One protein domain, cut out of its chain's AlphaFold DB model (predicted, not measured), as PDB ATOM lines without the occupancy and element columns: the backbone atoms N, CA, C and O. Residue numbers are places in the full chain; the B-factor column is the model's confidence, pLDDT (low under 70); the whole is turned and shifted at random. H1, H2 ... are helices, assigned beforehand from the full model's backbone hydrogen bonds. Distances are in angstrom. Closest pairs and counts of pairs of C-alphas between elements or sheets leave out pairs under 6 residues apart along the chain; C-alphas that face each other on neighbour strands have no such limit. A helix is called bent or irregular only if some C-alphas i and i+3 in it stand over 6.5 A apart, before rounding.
ATOM      1  N   ARG A  27     246.850 159.765 195.808       57.50
ATOM      2  CA  ARG A  27     247.451 160.426 196.967       57.50
ATOM      3  C   ARG A  27     248.953 160.548 196.736       57.50
ATOM      4  O   ARG A  27     249.628 159.556 196.460       57.50
ATOM      5  N   ARG A  28     249.450 161.777 196.846       67.44
ATOM      6  CA  ARG A  28     250.875 162.110 196.766       67.44
ATOM      7  C   ARG A  28     251.645 161.450 197.900       67.44
ATOM      8  O   ARG A  28     251.087 161.220 198.972       67.44
ATOM      9  N   PHE A  29     252.914 161.152 197.654       79.75
ATOM     10  CA  PHE A  29     253.796 160.659 198.699       79.75
ATOM     11  C   PHE A  29     254.265 161.837 199.556       79.75
ATOM     12  O   PHE A  29     254.821 162.799 199.032       79.75
ATOM     13  N   PHE A  30     254.010 161.749 200.859       81.38
ATOM     14  CA  PHE A  30     254.433 162.717 201.865       81.38
ATOM     15  C   PHE A  30     255.254 161.987 202.930       81.38
ATOM     16  O   PHE A  30     254.890 160.889 203.352       81.38
ATOM     17  N   PHE A  31     256.362 162.594 203.335       83.75
ATOM     18  CA  PHE A  31     257.324 162.063 204.288       83.75
ATOM     19  C   PHE A  31     257.887 163.233 205.114       83.75
ATOM     20  O   PHE A  31     258.800 163.921 204.650       83.75
ATOM     21  N   PRO A  32     257.327 163.515 206.304       83.62
ATOM     22  CA  PRO A  32     257.711 164.682 207.085       83.62
ATOM     23  C   PRO A  32     259.146 164.537 207.602       83.62
ATOM     24  O   PRO A  32     259.447 163.640 208.389       83.62
ATOM     25  N   LEU A  33     260.028 165.447 207.183       85.62
ATOM     26  CA  LEU A  33     261.374 165.574 207.742       85.62
ATOM     27  C   LEU A  33     261.388 166.555 208.925       85.62
ATOM     28  O   LEU A  33     260.720 167.599 208.853       85.62
ATOM     29  N   PRO A  34     262.198 166.293 209.973       90.94
ATOM     30  CA  PRO A  34     262.518 167.308 210.969       90.94
ATOM     31  C   PRO A  34     263.234 168.490 210.301       90.94
ATOM     32  O   PRO A  34     263.904 168.333 209.277       90.94
ATOM     33  N   SER A  35     263.091 169.682 210.883       88.38
ATOM     34  CA  SER A  35     263.601 170.947 210.331       88.38
ATOM     35  C   SER A  35     265.080 170.880 209.942       88.38
ATOM     36  O   SER A  35     265.426 171.265 208.828       88.38
ATOM     37  N   GLU A  36     265.932 170.318 210.800       93.75
ATOM     38  CA  GLU A  36     267.370 170.207 210.534       93.75
ATOM     39  C   GLU A  36     267.688 169.288 209.343       93.75
ATOM     40  O   GLU A  36     268.474 169.647 208.469       93.75
ATOM     41  N   ALA A  37     267.005 168.144 209.218       92.31
ATOM     42  CA  ALA A  37     267.178 167.264 208.060       92.31
ATOM     43  C   ALA A  37     266.710 167.928 206.752       92.31
ATOM     44  O   ALA A  37     267.298 167.682 205.699       92.31
ATOM     45  N   ARG A  38     265.692 168.801 206.812       90.62
ATOM     46  CA  ARG A  38     265.261 169.603 205.658       90.62
ATOM     47  C   ARG A  38     266.318 170.648 205.273       90.62
ATOM     48  O   ARG A  38     266.672 170.706 204.100       90.62
ATOM     49  N   ARG A  39     266.911 171.364 206.239       91.62
ATOM     50  CA  ARG A  39     268.021 172.312 205.992       91.62
ATOM     51  C   ARG A  39     269.250 171.633 205.386       91.62
ATOM     52  O   ARG A  39     269.860 172.168 204.463       91.62
ATOM     53  N   LEU A  40     269.608 170.442 205.872       95.06
ATOM     54  CA  LEU A  40     270.701 169.643 205.307       95.06
ATOM     55  C   LEU A  40     270.391 169.186 203.873       95.06
ATOM     56  O   LEU A  40     271.265 169.248 203.011       95.06
ATOM     57  N   LEU A  41     269.150 168.776 203.594       93.06
ATOM     58  CA  LEU A  41     268.702 168.396 202.253       93.06
ATOM     59  C   LEU A  41     268.712 169.583 201.274       93.06
ATOM     60  O   LEU A  41     269.191 169.444 200.153       93.06
ATOM     61  N   GLU A  42     268.239 170.752 201.705       92.25
ATOM     62  CA  GLU A  42     268.285 172.004 200.938       92.25
ATOM     63  C   GLU A  42     269.728 172.430 200.649       92.25
ATOM     64  O   GLU A  42     270.053 172.743 199.504       92.25
ATOM     65  N   LYS A  43     270.624 172.346 201.647       94.88
ATOM     66  CA  LYS A  43     272.057 172.591 201.450       94.88
ATOM     67  C   LYS A  43     272.655 171.629 200.421       94.88
ATOM     68  O   LYS A  43     273.344 172.089 199.519       94.88
ATOM     69  N   LEU A  44     272.380 170.325 200.518       94.06
ATOM     70  CA  LEU A  44     272.882 169.326 199.564       94.06
ATOM     71  C   LEU A  44     272.352 169.557 198.142       94.06
ATOM     72  O   LEU A  44     273.088 169.361 197.180       94.06
ATOM     73  N   ILE A  45     271.098 169.990 197.995       92.69
ATOM     74  CA  ILE A  45     270.518 170.357 196.696       92.69
ATOM     75  C   ILE A  45     271.199 171.613 196.133       92.69
ATOM     76  O   ILE A  45     271.587 171.619 194.967       92.69
ATOM     77  N   MET A  46     271.394 172.651 196.952       92.75
ATOM     78  CA  MET A  46     272.089 173.881 196.563       92.75
ATOM     79  C   MET A  46     273.549 173.614 196.167       92.75
ATOM     80  O   MET A  46     273.988 174.058 195.111       92.75
ATOM     81  N   GLU A  47     274.283 172.849 196.974       94.38
ATOM     82  CA  GLU A  47     275.672 172.448 196.721       94.38
ATOM     83  C   GLU A  47     275.786 171.619 195.435       94.38
ATOM     84  O   GLU A  47     276.636 171.893 194.591       94.38
ATOM     85  N   ALA A  48     274.866 170.677 195.210       92.56
ATOM     86  CA  ALA A  48     274.817 169.901 193.976       92.56
ATOM     87  C   ALA A  48     274.470 170.757 192.738       92.56
ATOM     88  O   ALA A  48     274.988 170.486 191.658       92.56
ATOM     89  N   CYS A  49     273.652 171.805 192.875       89.44
ATOM     90  CA  CYS A  49     273.421 172.779 191.800       89.44
ATOM     91  C   CYS A  49     274.664 173.642 191.515       89.44
ATOM     92  O   CYS A  49     274.974 173.871 190.348       89.44
ATOM     93  N   LEU A  50     275.395 174.080 192.548       92.00
ATOM     94  CA  LEU A  50     276.650 174.839 192.408       92.00
ATOM     95  C   LEU A  50     277.778 174.005 191.775       92.00
ATOM     96  O   LEU A  50     278.631 174.551 191.083       92.00
ATOM     97  N   LEU A  51     277.767 172.687 191.984       92.00
ATOM     98  CA  LEU A  51     278.694 171.720 191.383       92.00
ATOM     99  C   LEU A  51     278.212 171.172 190.017       92.00
ATOM    100  O   LEU A  51     278.713 170.147 189.558       92.00
ATOM    101  N   GLU A  52     277.214 171.812 189.390       86.69
ATOM    102  CA  GLU A  52     276.579 171.418 188.115       86.69
ATOM    103  C   GLU A  52     276.118 169.943 188.040       86.69
ATOM    104  O   GLU A  52     276.026 169.328 186.969       86.69
ATOM    105  N   VAL A  53     275.767 169.346 189.182       87.44
ATOM    106  CA  VAL A  53     275.364 167.941 189.268       87.44
ATOM    107  C   VAL A  53     273.961 167.750 188.689       87.44
ATOM    108  O   VAL A  53     272.941 167.764 189.386       87.44
ATOM    109  N   HIS A  54     273.928 167.397 187.404       78.38
ATOM    110  CA  HIS A  54     273.453 166.048 187.116       78.38
ATOM    111  C   HIS A  54     272.001 165.809 187.545       78.38
ATOM    112  O   HIS A  54     271.771 164.990 188.429       78.38
ATOM    113  N   LEU A  55     271.004 166.480 186.952       75.56
ATOM    114  CA  LEU A  55     269.608 166.390 187.416       75.56
ATOM    115  C   LEU A  55     269.066 164.939 187.592       75.56
ATOM    116  O   LEU A  55     268.328 164.685 188.545       75.56
ATOM    117  N   PRO A  56     269.449 163.944 186.759       77.44
ATOM    118  CA  PRO A  56     269.181 162.524 187.037       77.44
ATOM    119  C   PRO A  56     269.796 161.931 188.324       77.44
ATOM    120  O   PRO A  56     269.206 161.009 188.881       77.44
ATOM    121  N   GLN A  57     270.945 162.425 188.798       79.62
ATOM    122  CA  GLN A  57     271.604 162.020 190.052       79.62
ATOM    123  C   GLN A  57     270.952 162.707 191.260       79.62
ATOM    124  O   GLN A  57     270.615 162.044 192.239       79.62
ATOM    125  N   THR A  58     270.687 164.015 191.172       87.56
ATOM    126  CA  THR A  58     270.007 164.774 192.239       87.56
ATOM    127  C   THR A  58     268.502 164.485 192.329       87.56
ATOM    128  O   THR A  58     267.879 164.829 193.333       87.56
ATOM    129  N   ARG A  59     267.902 163.797 191.338       86.62
ATOM    130  CA  ARG A  59     266.466 163.437 191.280       86.62
ATOM    131  C   ARG A  59     265.903 162.906 192.598       86.62
ATOM    132  O   ARG A  59     264.781 163.268 192.943       86.62
ATOM    133  N   TRP A  60     266.629 162.048 193.313       87.69
ATOM    134  CA  TRP A  60     266.127 161.453 194.558       87.69
ATOM    135  C   TRP A  60     266.153 162.423 195.745       87.69
ATOM    136  O   TRP A  60     265.218 162.399 196.540       87.69
ATOM    137  N   LEU A  61     267.122 163.347 195.803       89.75
ATOM    138  CA  LEU A  61     267.108 164.464 196.756       89.75
ATOM    139  C   LEU A  61     265.906 165.381 196.483       89.75
ATOM    140  O   LEU A  61     265.143 165.690 197.393       89.75
ATOM    141  N   TRP A  62     265.664 165.722 195.212       88.88
ATOM    142  CA  TRP A  62     264.498 166.509 194.801       88.88
ATOM    143  C   TRP A  62     263.157 165.809 195.085       88.88
ATOM    144  O   TRP A  62     262.208 166.470 195.499       88.88
ATOM    145  N   GLN A  63     263.048 164.485 194.902       88.12
ATOM    146  CA  GLN A  63     261.840 163.740 195.295       88.12
ATOM    147  C   GLN A  63     261.646 163.704 196.815       88.12
ATOM    148  O   GLN A  63     260.509 163.821 197.262       88.12
ATOM    149  N   LEU A  64     262.717 163.583 197.606       88.94
ATOM    150  CA  LEU A  64     262.635 163.642 199.066       88.94
ATOM    151  C   LEU A  64     262.222 165.043 199.549       88.94
ATOM    152  O   LEU A  64     261.354 165.160 200.407       88.94
ATOM    153  N   HIS A  65     262.768 166.102 198.947       88.69
ATOM    154  CA  HIS A  65     262.415 167.486 199.267       88.69
ATOM    155  C   HIS A  65     260.923 167.743 198.991       88.69
ATOM    156  O   HIS A  65     260.196 168.128 199.904       88.69
ATOM    157  N   LEU A  66     260.436 167.365 197.799       86.56
ATOM    158  CA  LEU A  66     259.013 167.401 197.412       86.56
ATOM    159  C   LEU A  66     258.101 166.438 198.199       86.56
ATOM    160  O   LEU A  66     256.880 166.524 198.075       86.56
ATOM    161  N   ALA A  67     258.655 165.486 198.954       86.88
ATOM    162  CA  ALA A  67     257.897 164.661 199.896       86.88
ATOM    163  C   ALA A  67     257.863 165.288 201.299       86.88
ATOM    164  O   ALA A  67     256.936 165.023 202.056       86.88
ATOM    165  N   SER A  68     258.864 166.103 201.642       84.75
ATOM    166  CA  SER A  68     259.019 166.751 202.948       84.75
ATOM    167  C   SER A  68     258.380 168.137 203.054       84.75
ATOM    168  O   SER A  68     258.229 168.651 204.163       84.75
ATOM    169  N   ASP A  69     258.043 168.753 201.924       79.12
ATOM    170  CA  ASP A  69     257.282 169.997 201.852       79.12
ATOM    171  C   ASP A  69     255.820 169.745 202.256       79.12
ATOM    172  O   ASP A  69     255.144 168.865 201.717       79.12
ATOM    173  N   GLN A  70     255.360 170.509 203.244       64.38
ATOM    174  CA  GLN A  70     254.049 170.371 203.871       64.38
ATOM    175  C   GLN A  70     253.044 171.435 203.398       64.38
ATOM    176  O   GLN A  70     251.846 171.292 203.643       64.38
ATOM    177  N   GLU A  71     253.497 172.462 202.673       61.72
ATOM    178  CA  GLU A  71     252.644 173.526 202.136       61.72
ATOM    179  C   GLU A  71     252.128 173.166 200.735       61.72
ATOM    180  O   GLU A  71     250.979 173.456 200.385       61.72
ATOM    181  N   THR A  72     252.916 172.441 199.928       57.12
ATOM    182  CA  THR A  72     252.499 172.063 198.568       57.12
ATOM    183  C   THR A  72     251.683 170.765 198.480       57.12
ATOM    184  O   THR A  72     251.964 169.850 197.697       57.12
ATOM    185  N   ALA A  73     250.509 170.755 199.122       52.22
ATOM    186  CA  ALA A  73     249.434 169.796 198.812       52.22
ATOM    187  C   ALA A  73     249.115 169.734 197.290       52.22
ATOM    188  O   ALA A  73     248.701 168.700 196.748       52.22
ATOM    189  N   ALA A  74     249.380 170.835 196.575       53.34
ATOM    190  CA  ALA A  74     249.281 170.969 195.125       53.34
ATOM    191  C   ALA A  74     250.461 170.388 194.305       53.34
ATOM    192  O   ALA A  74     250.284 170.226 193.091       53.34
ATOM    193  N   CYS A  75     251.602 170.013 194.909       55.66
ATOM    194  CA  CYS A  75     252.837 169.620 194.197       55.66
ATOM    195  C   CYS A  75     253.538 168.333 194.687       55.66
ATOM    196  O   CYS A  75     254.362 167.822 193.933       55.66
ATOM    197  N   GLY A  76     253.206 167.792 195.868       64.44
ATOM    198  CA  GLY A  76     253.931 166.679 196.514       64.44
ATOM    199  C   GLY A  76     254.279 165.435 195.665       64.44
ATOM    200  O   GLY A  76     253.617 165.126 194.665       64.44
ATOM    201  N   ALA A  77     255.330 164.732 196.102       79.44
ATOM    202  CA  ALA A  77     256.142 163.774 195.340       79.44
ATOM    203  C   ALA A  77     255.450 162.505 194.793       79.44
ATOM    204  O   ALA A  77     254.369 162.080 195.220       79.44
ATOM    205  N   HIS A  78     256.142 161.847 193.851       78.50
ATOM    206  CA  HIS A  78     255.767 160.534 193.325       78.50
ATOM    207  C   HIS A  78     256.112 159.439 194.345       78.50
ATOM    208  O   HIS A  78     257.197 159.431 194.921       78.50
ATOM    209  N   HIS A  79     255.222 158.457 194.514       81.62
ATOM    210  CA  HIS A  79     255.499 157.270 195.330       81.62
ATOM    211  C   HIS A  79     256.781 156.557 194.844       81.62
ATOM    212  O   HIS A  79     256.938 156.401 193.627       81.62
ATOM    213  N   PRO A  80     257.684 156.081 195.727       81.06
ATOM    214  CA  PRO A  80     259.014 155.595 195.335       81.06
ATOM    215  C   PRO A  80     258.999 154.488 194.267       81.06
ATOM    216  O   PRO A  80     259.841 154.485 193.368       81.06
ATOM    217  N   THR A  81     258.002 153.595 194.276       83.31
ATOM    218  CA  THR A  81     257.831 152.576 193.221       83.31
ATOM    219  C   THR A  81     257.536 153.182 191.842       83.31
ATOM    220  O   THR A  81     258.051 152.697 190.835       83.31
ATOM    221  N   ILE A  82     256.757 154.267 191.784       83.94
ATOM    222  CA  ILE A  82     256.465 155.020 190.557       83.94
ATOM    223  C   ILE A  82     257.715 155.793 190.125       83.94
ATOM    224  O   ILE A  82     258.106 155.710 188.962       83.94
ATOM    225  N   ALA A  83     258.390 156.470 191.060       83.12
ATOM    226  CA  ALA A  83     259.598 157.243 190.783       83.12
ATOM    227  C   ALA A  83     260.743 156.377 190.212       83.12
ATOM    228  O   ALA A  83     261.391 156.796 189.245       83.12
ATOM    229  N   LYS A  84     260.933 155.155 190.738       84.44
ATOM    230  CA  LYS A  84     261.898 154.143 190.256       84.44
ATOM    231  C   LYS A  84     261.514 153.592 188.876       84.44
ATOM    232  O   LYS A  84     262.366 153.457 187.999       84.44
ATOM    233  N   LEU A  85     260.226 153.342 188.636       85.88
ATOM    234  CA  LEU A  85     259.712 152.859 187.347       85.88
ATOM    235  C   LEU A  85     259.764 153.938 186.242       85.88
ATOM    236  O   LEU A  85     259.991 153.631 185.070       85.88
ATOM    237  N   GLU A  86     259.610 155.214 186.596       84.19
ATOM    238  CA  GLU A  86     259.883 156.358 185.716       84.19
ATOM    239  C   GLU A  86     261.371 156.513 185.391       84.19
ATOM    240  O   GLU A  86     261.719 156.750 184.233       84.19
ATOM    241  N   GLU A  87     262.249 156.350 186.382       85.31
ATOM    242  CA  GLU A  87     263.700 156.395 186.194       85.31
ATOM    243  C   GLU A  87     264.164 155.276 185.246       85.31
ATOM    244  O   GLU A  87     264.879 155.529 184.279       85.31
ATOM    245  N   GLU A  88     263.667 154.051 185.429       87.25
ATOM    246  CA  GLU A  88     263.935 152.924 184.530       87.25
ATOM    247  C   GLU A  88     263.363 153.162 183.112       87.25
ATOM    248  O   GLU A  88     263.954 152.770 182.102       87.25
ATOM    249  N   ARG A  89     262.213 153.841 182.985       88.69
ATOM    250  CA  ARG A  89     261.689 154.303 181.681       88.69
ATOM    251  C   ARG A  89     262.571 155.389 181.054       88.69
ATOM    252  O   ARG A  89     262.705 155.411 179.830       88.69
ATOM    253  N   LEU A  90     263.175 156.276 181.847       85.12
ATOM    254  CA  LEU A  90     264.115 157.295 181.378       85.12
ATOM    255  C   LEU A  90     265.439 156.666 180.924       85.12
ATOM    256  O   LEU A  90     265.834 156.889 179.781       85.12
ATOM    257  N   LYS A  91     266.042 155.786 181.732       86.50
ATOM    258  CA  LYS A  91     267.220 154.978 181.367       86.50
ATOM    259  C   LYS A  91     266.997 154.223 180.050       86.50
ATOM    260  O   LYS A  91     267.803 154.333 179.129       86.50
ATOM    261  N   ARG A  92     265.838 153.569 179.886       90.19
ATOM    262  CA  ARG A  92     265.451 152.898 178.627       90.19
ATOM    263  C   ARG A  92     265.218 153.850 177.441       90.19
ATOM    264  O   ARG A  92     265.344 153.404 176.304       90.19
ATOM    265  N   ARG A  93     264.884 155.130 177.654       89.25
ATOM    266  CA  ARG A  93     264.848 156.149 176.578       89.25
ATOM    267  C   ARG A  93     266.259 156.576 176.171       89.25
ATOM    268  O   ARG A  93     266.555 156.558 174.981       89.25
ATOM    269  N   ILE A  94     267.123 156.877 177.143       88.75
ATOM    270  CA  ILE A  94     268.517 157.293 176.918       88.75
ATOM    271  C   ILE A  94     269.288 156.199 176.167       88.75
ATOM    272  O   ILE A  94     269.872 156.479 175.124       88.75
ATOM    273  N   ALA A  95     269.198 154.938 176.606       89.19
ATOM    274  CA  ALA A  95     269.854 153.809 175.941       89.19
ATOM    275  C   ALA A  95     269.451 153.669 174.458       89.19
ATOM    276  O   ALA A  95     270.311 153.507 173.595       89.19
ATOM    277  N   ARG A  96     268.155 153.813 174.128       93.38
ATOM    278  CA  ARG A  96     267.688 153.792 172.728       93.38
ATOM    279  C   ARG A  96     268.196 154.975 171.904       93.38
ATOM    280  O   ARG A  96     268.376 154.825 170.700       93.38
ATOM    281  N   HIS A  97     268.405 156.136 172.521       91.94
ATOM    282  CA  HIS A  97     268.938 157.306 171.826       91.94
ATOM    283  C   HIS A  97     270.438 157.155 171.529       91.94
ATOM    284  O   HIS A  97     270.864 157.400 170.403       91.94
ATOM    285  N   LEU A  98     271.217 156.652 172.493       93.19
ATOM    286  CA  LEU A  98     272.632 156.313 172.299       93.19
ATOM    287  C   LEU A  98     272.816 155.246 171.207       93.19
ATOM    288  O   LEU A  98     273.667 155.403 170.335       93.19
ATOM    289  N   GLU A  99     271.962 154.221 171.187       94.06
ATOM    290  CA  GLU A  99     271.944 153.199 170.132       94.06
ATOM    291  C   GLU A  99     271.627 153.796 168.746       94.06
ATOM    292  O   GLU A  99     272.300 153.497 167.761       94.06
ATOM    293  N   GLN A 100     270.664 154.719 168.649       92.25
ATOM    294  CA  GLN A 100     270.390 155.437 167.397       92.25
ATOM    295  C   GLN A 100     271.591 156.275 166.928       92.25
ATOM    296  O   GLN A 100     271.891 156.285 165.733       92.25
ATOM    297  N   ILE A 101     272.303 156.939 167.846       92.38
ATOM    298  CA  ILE A 101     273.531 157.689 167.540       92.38
ATOM    299  C   ILE A 101     274.640 156.741 167.057       92.38
ATOM    300  O   ILE A 101     275.296 157.040 166.059       92.38
ATOM    301  N   SER A 102     274.813 155.583 167.703       91.69
ATOM    302  CA  SER A 102     275.758 154.536 167.289       91.69
ATOM    303  C   SER A 102     275.482 154.067 165.855       91.69
ATOM    304  O   SER A 102     276.343 154.157 164.977       91.69
ATOM    305  N   GLN A 103     274.233 153.696 165.560       89.56
ATOM    306  CA  GLN A 103     273.828 153.265 164.221       89.56
ATOM    307  C   GLN A 103     273.952 154.361 163.153       89.56
ATOM    308  O   GLN A 103     274.148 154.041 161.980       89.56
ATOM    309  N   LEU A 104     273.800 155.640 163.513       88.62
ATOM    310  CA  LEU A 104     274.031 156.759 162.597       88.62
ATOM    311  C   LEU A 104     275.527 156.925 162.299       88.62
ATOM    312  O   LEU A 104     275.890 157.017 161.126       88.62
ATOM    313  N   LYS A 105     276.389 156.873 163.325       86.31
ATOM    314  CA  LYS A 105     277.853 156.898 163.161       86.31
ATOM    315  C   LYS A 105     278.327 155.759 162.253       86.31
ATOM    316  O   LYS A 105     278.994 156.033 161.253       86.31
ATOM    317  N   GLN A 106     277.892 154.522 162.500       81.81
ATOM    318  CA  GLN A 106     278.252 153.381 161.650       81.81
ATOM    319  C   GLN A 106     277.832 153.598 160.186       81.81
ATOM    320  O   GLN A 106     278.657 153.493 159.282       81.81
ATOM    321  N   LYS A 107     276.588 154.034 159.939       79.88
ATOM    322  CA  LYS A 107     276.097 154.311 158.575       79.88
ATOM    323  C   LYS A 107     276.870 155.428 157.866       79.88
ATOM    324  O   LYS A 107     276.960 155.397 156.639       79.88
ATOM    325  N   THR A 108     277.435 156.402 158.590       75.62
ATOM    326  CA  THR A 108     278.327 157.405 157.979       75.62
ATOM    327  C   THR A 108     279.678 156.815 157.569       75.62
ATOM    328  O   THR A 108     280.148 157.121 156.473       75.62
ATOM    329  N   ILE A 109     280.245 155.903 158.365       73.38
ATOM    330  CA  ILE A 109     281.480 155.170 158.033       73.38
ATOM    331  C   ILE A 109     281.246 154.281 156.799       73.38
ATOM    332  O   ILE A 109     281.972 154.393 155.811       73.38
ATOM    333  N   ASP A 110     280.153 153.507 156.785       68.44
ATOM    334  CA  ASP A 110     279.736 152.640 155.666       68.44
ATOM    335  C   ASP A 110     279.427 153.408 154.363       68.44
ATOM    336  O   ASP A 110     279.281 152.823 153.284       68.44
TER     337      ASP A 110
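Overview. This is residues 27 to 110 of the 644 residues of an uncharacterized protein of Trichobilharzia regenti (UniProt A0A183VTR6). A hairpin of two helices, H1 and H2 side by side, makes the body, and the long helix H3 begins near H2 and sticks out from it with residues 92 to 110 as a free arm. This arm makes the length of an outline that is only just flat, 60 by 32 by 17 A. The printed part has 84 residues with three named helices in the order H1, H2, H3 and no named strand; its class is all helix. It is only just loose, close to extended, with a radius of gyration of the C-alphas of 17.7 A.

Arrangement. Start with H1, residues 35 to 50, and H2, residues 55 to 68, which form a helical hairpin over a tight link. They touch, and their closest C-alphas, those of Ile 45 and Leu 61, are 6.8 A apart. They run opposite ways at a shallow tilt of 23 degrees. Go on to H3, residues 80 to 110: H2 and H3 are near each other, the closest C-alphas 8.2 A apart, while H1 and H3 are apart. Each O i to N i+4 pair of H1 is within hydrogen-bond range, against 8 of 10 in H2 and 26 of 27 in H3.

Along the chain. Find C-alpha 35 at (263.601, 170.947, 210.331); from there H1 runs 22.5 A to Leu 50. H2 covers 18.8 A and is irregular: C-alphas 57 and 60 are 7.1 A apart. H3 runs 44.9 A from C-alpha 80 at (259.014, 155.595, 195.335) to C-alpha 110 at (279.736, 152.640, 155.666).

Size, cuts and confidence. The C-alphas of Ser 35 and Asp 110, the two farthest apart, are 59.9 A from each other. The printed part has no cut, and the link from H2 to H3, 11 residues, is long. Look for pLDDT under 70 at residues 27 to 28, 70 to 76 and 110; the mean of the printed part is 83.9.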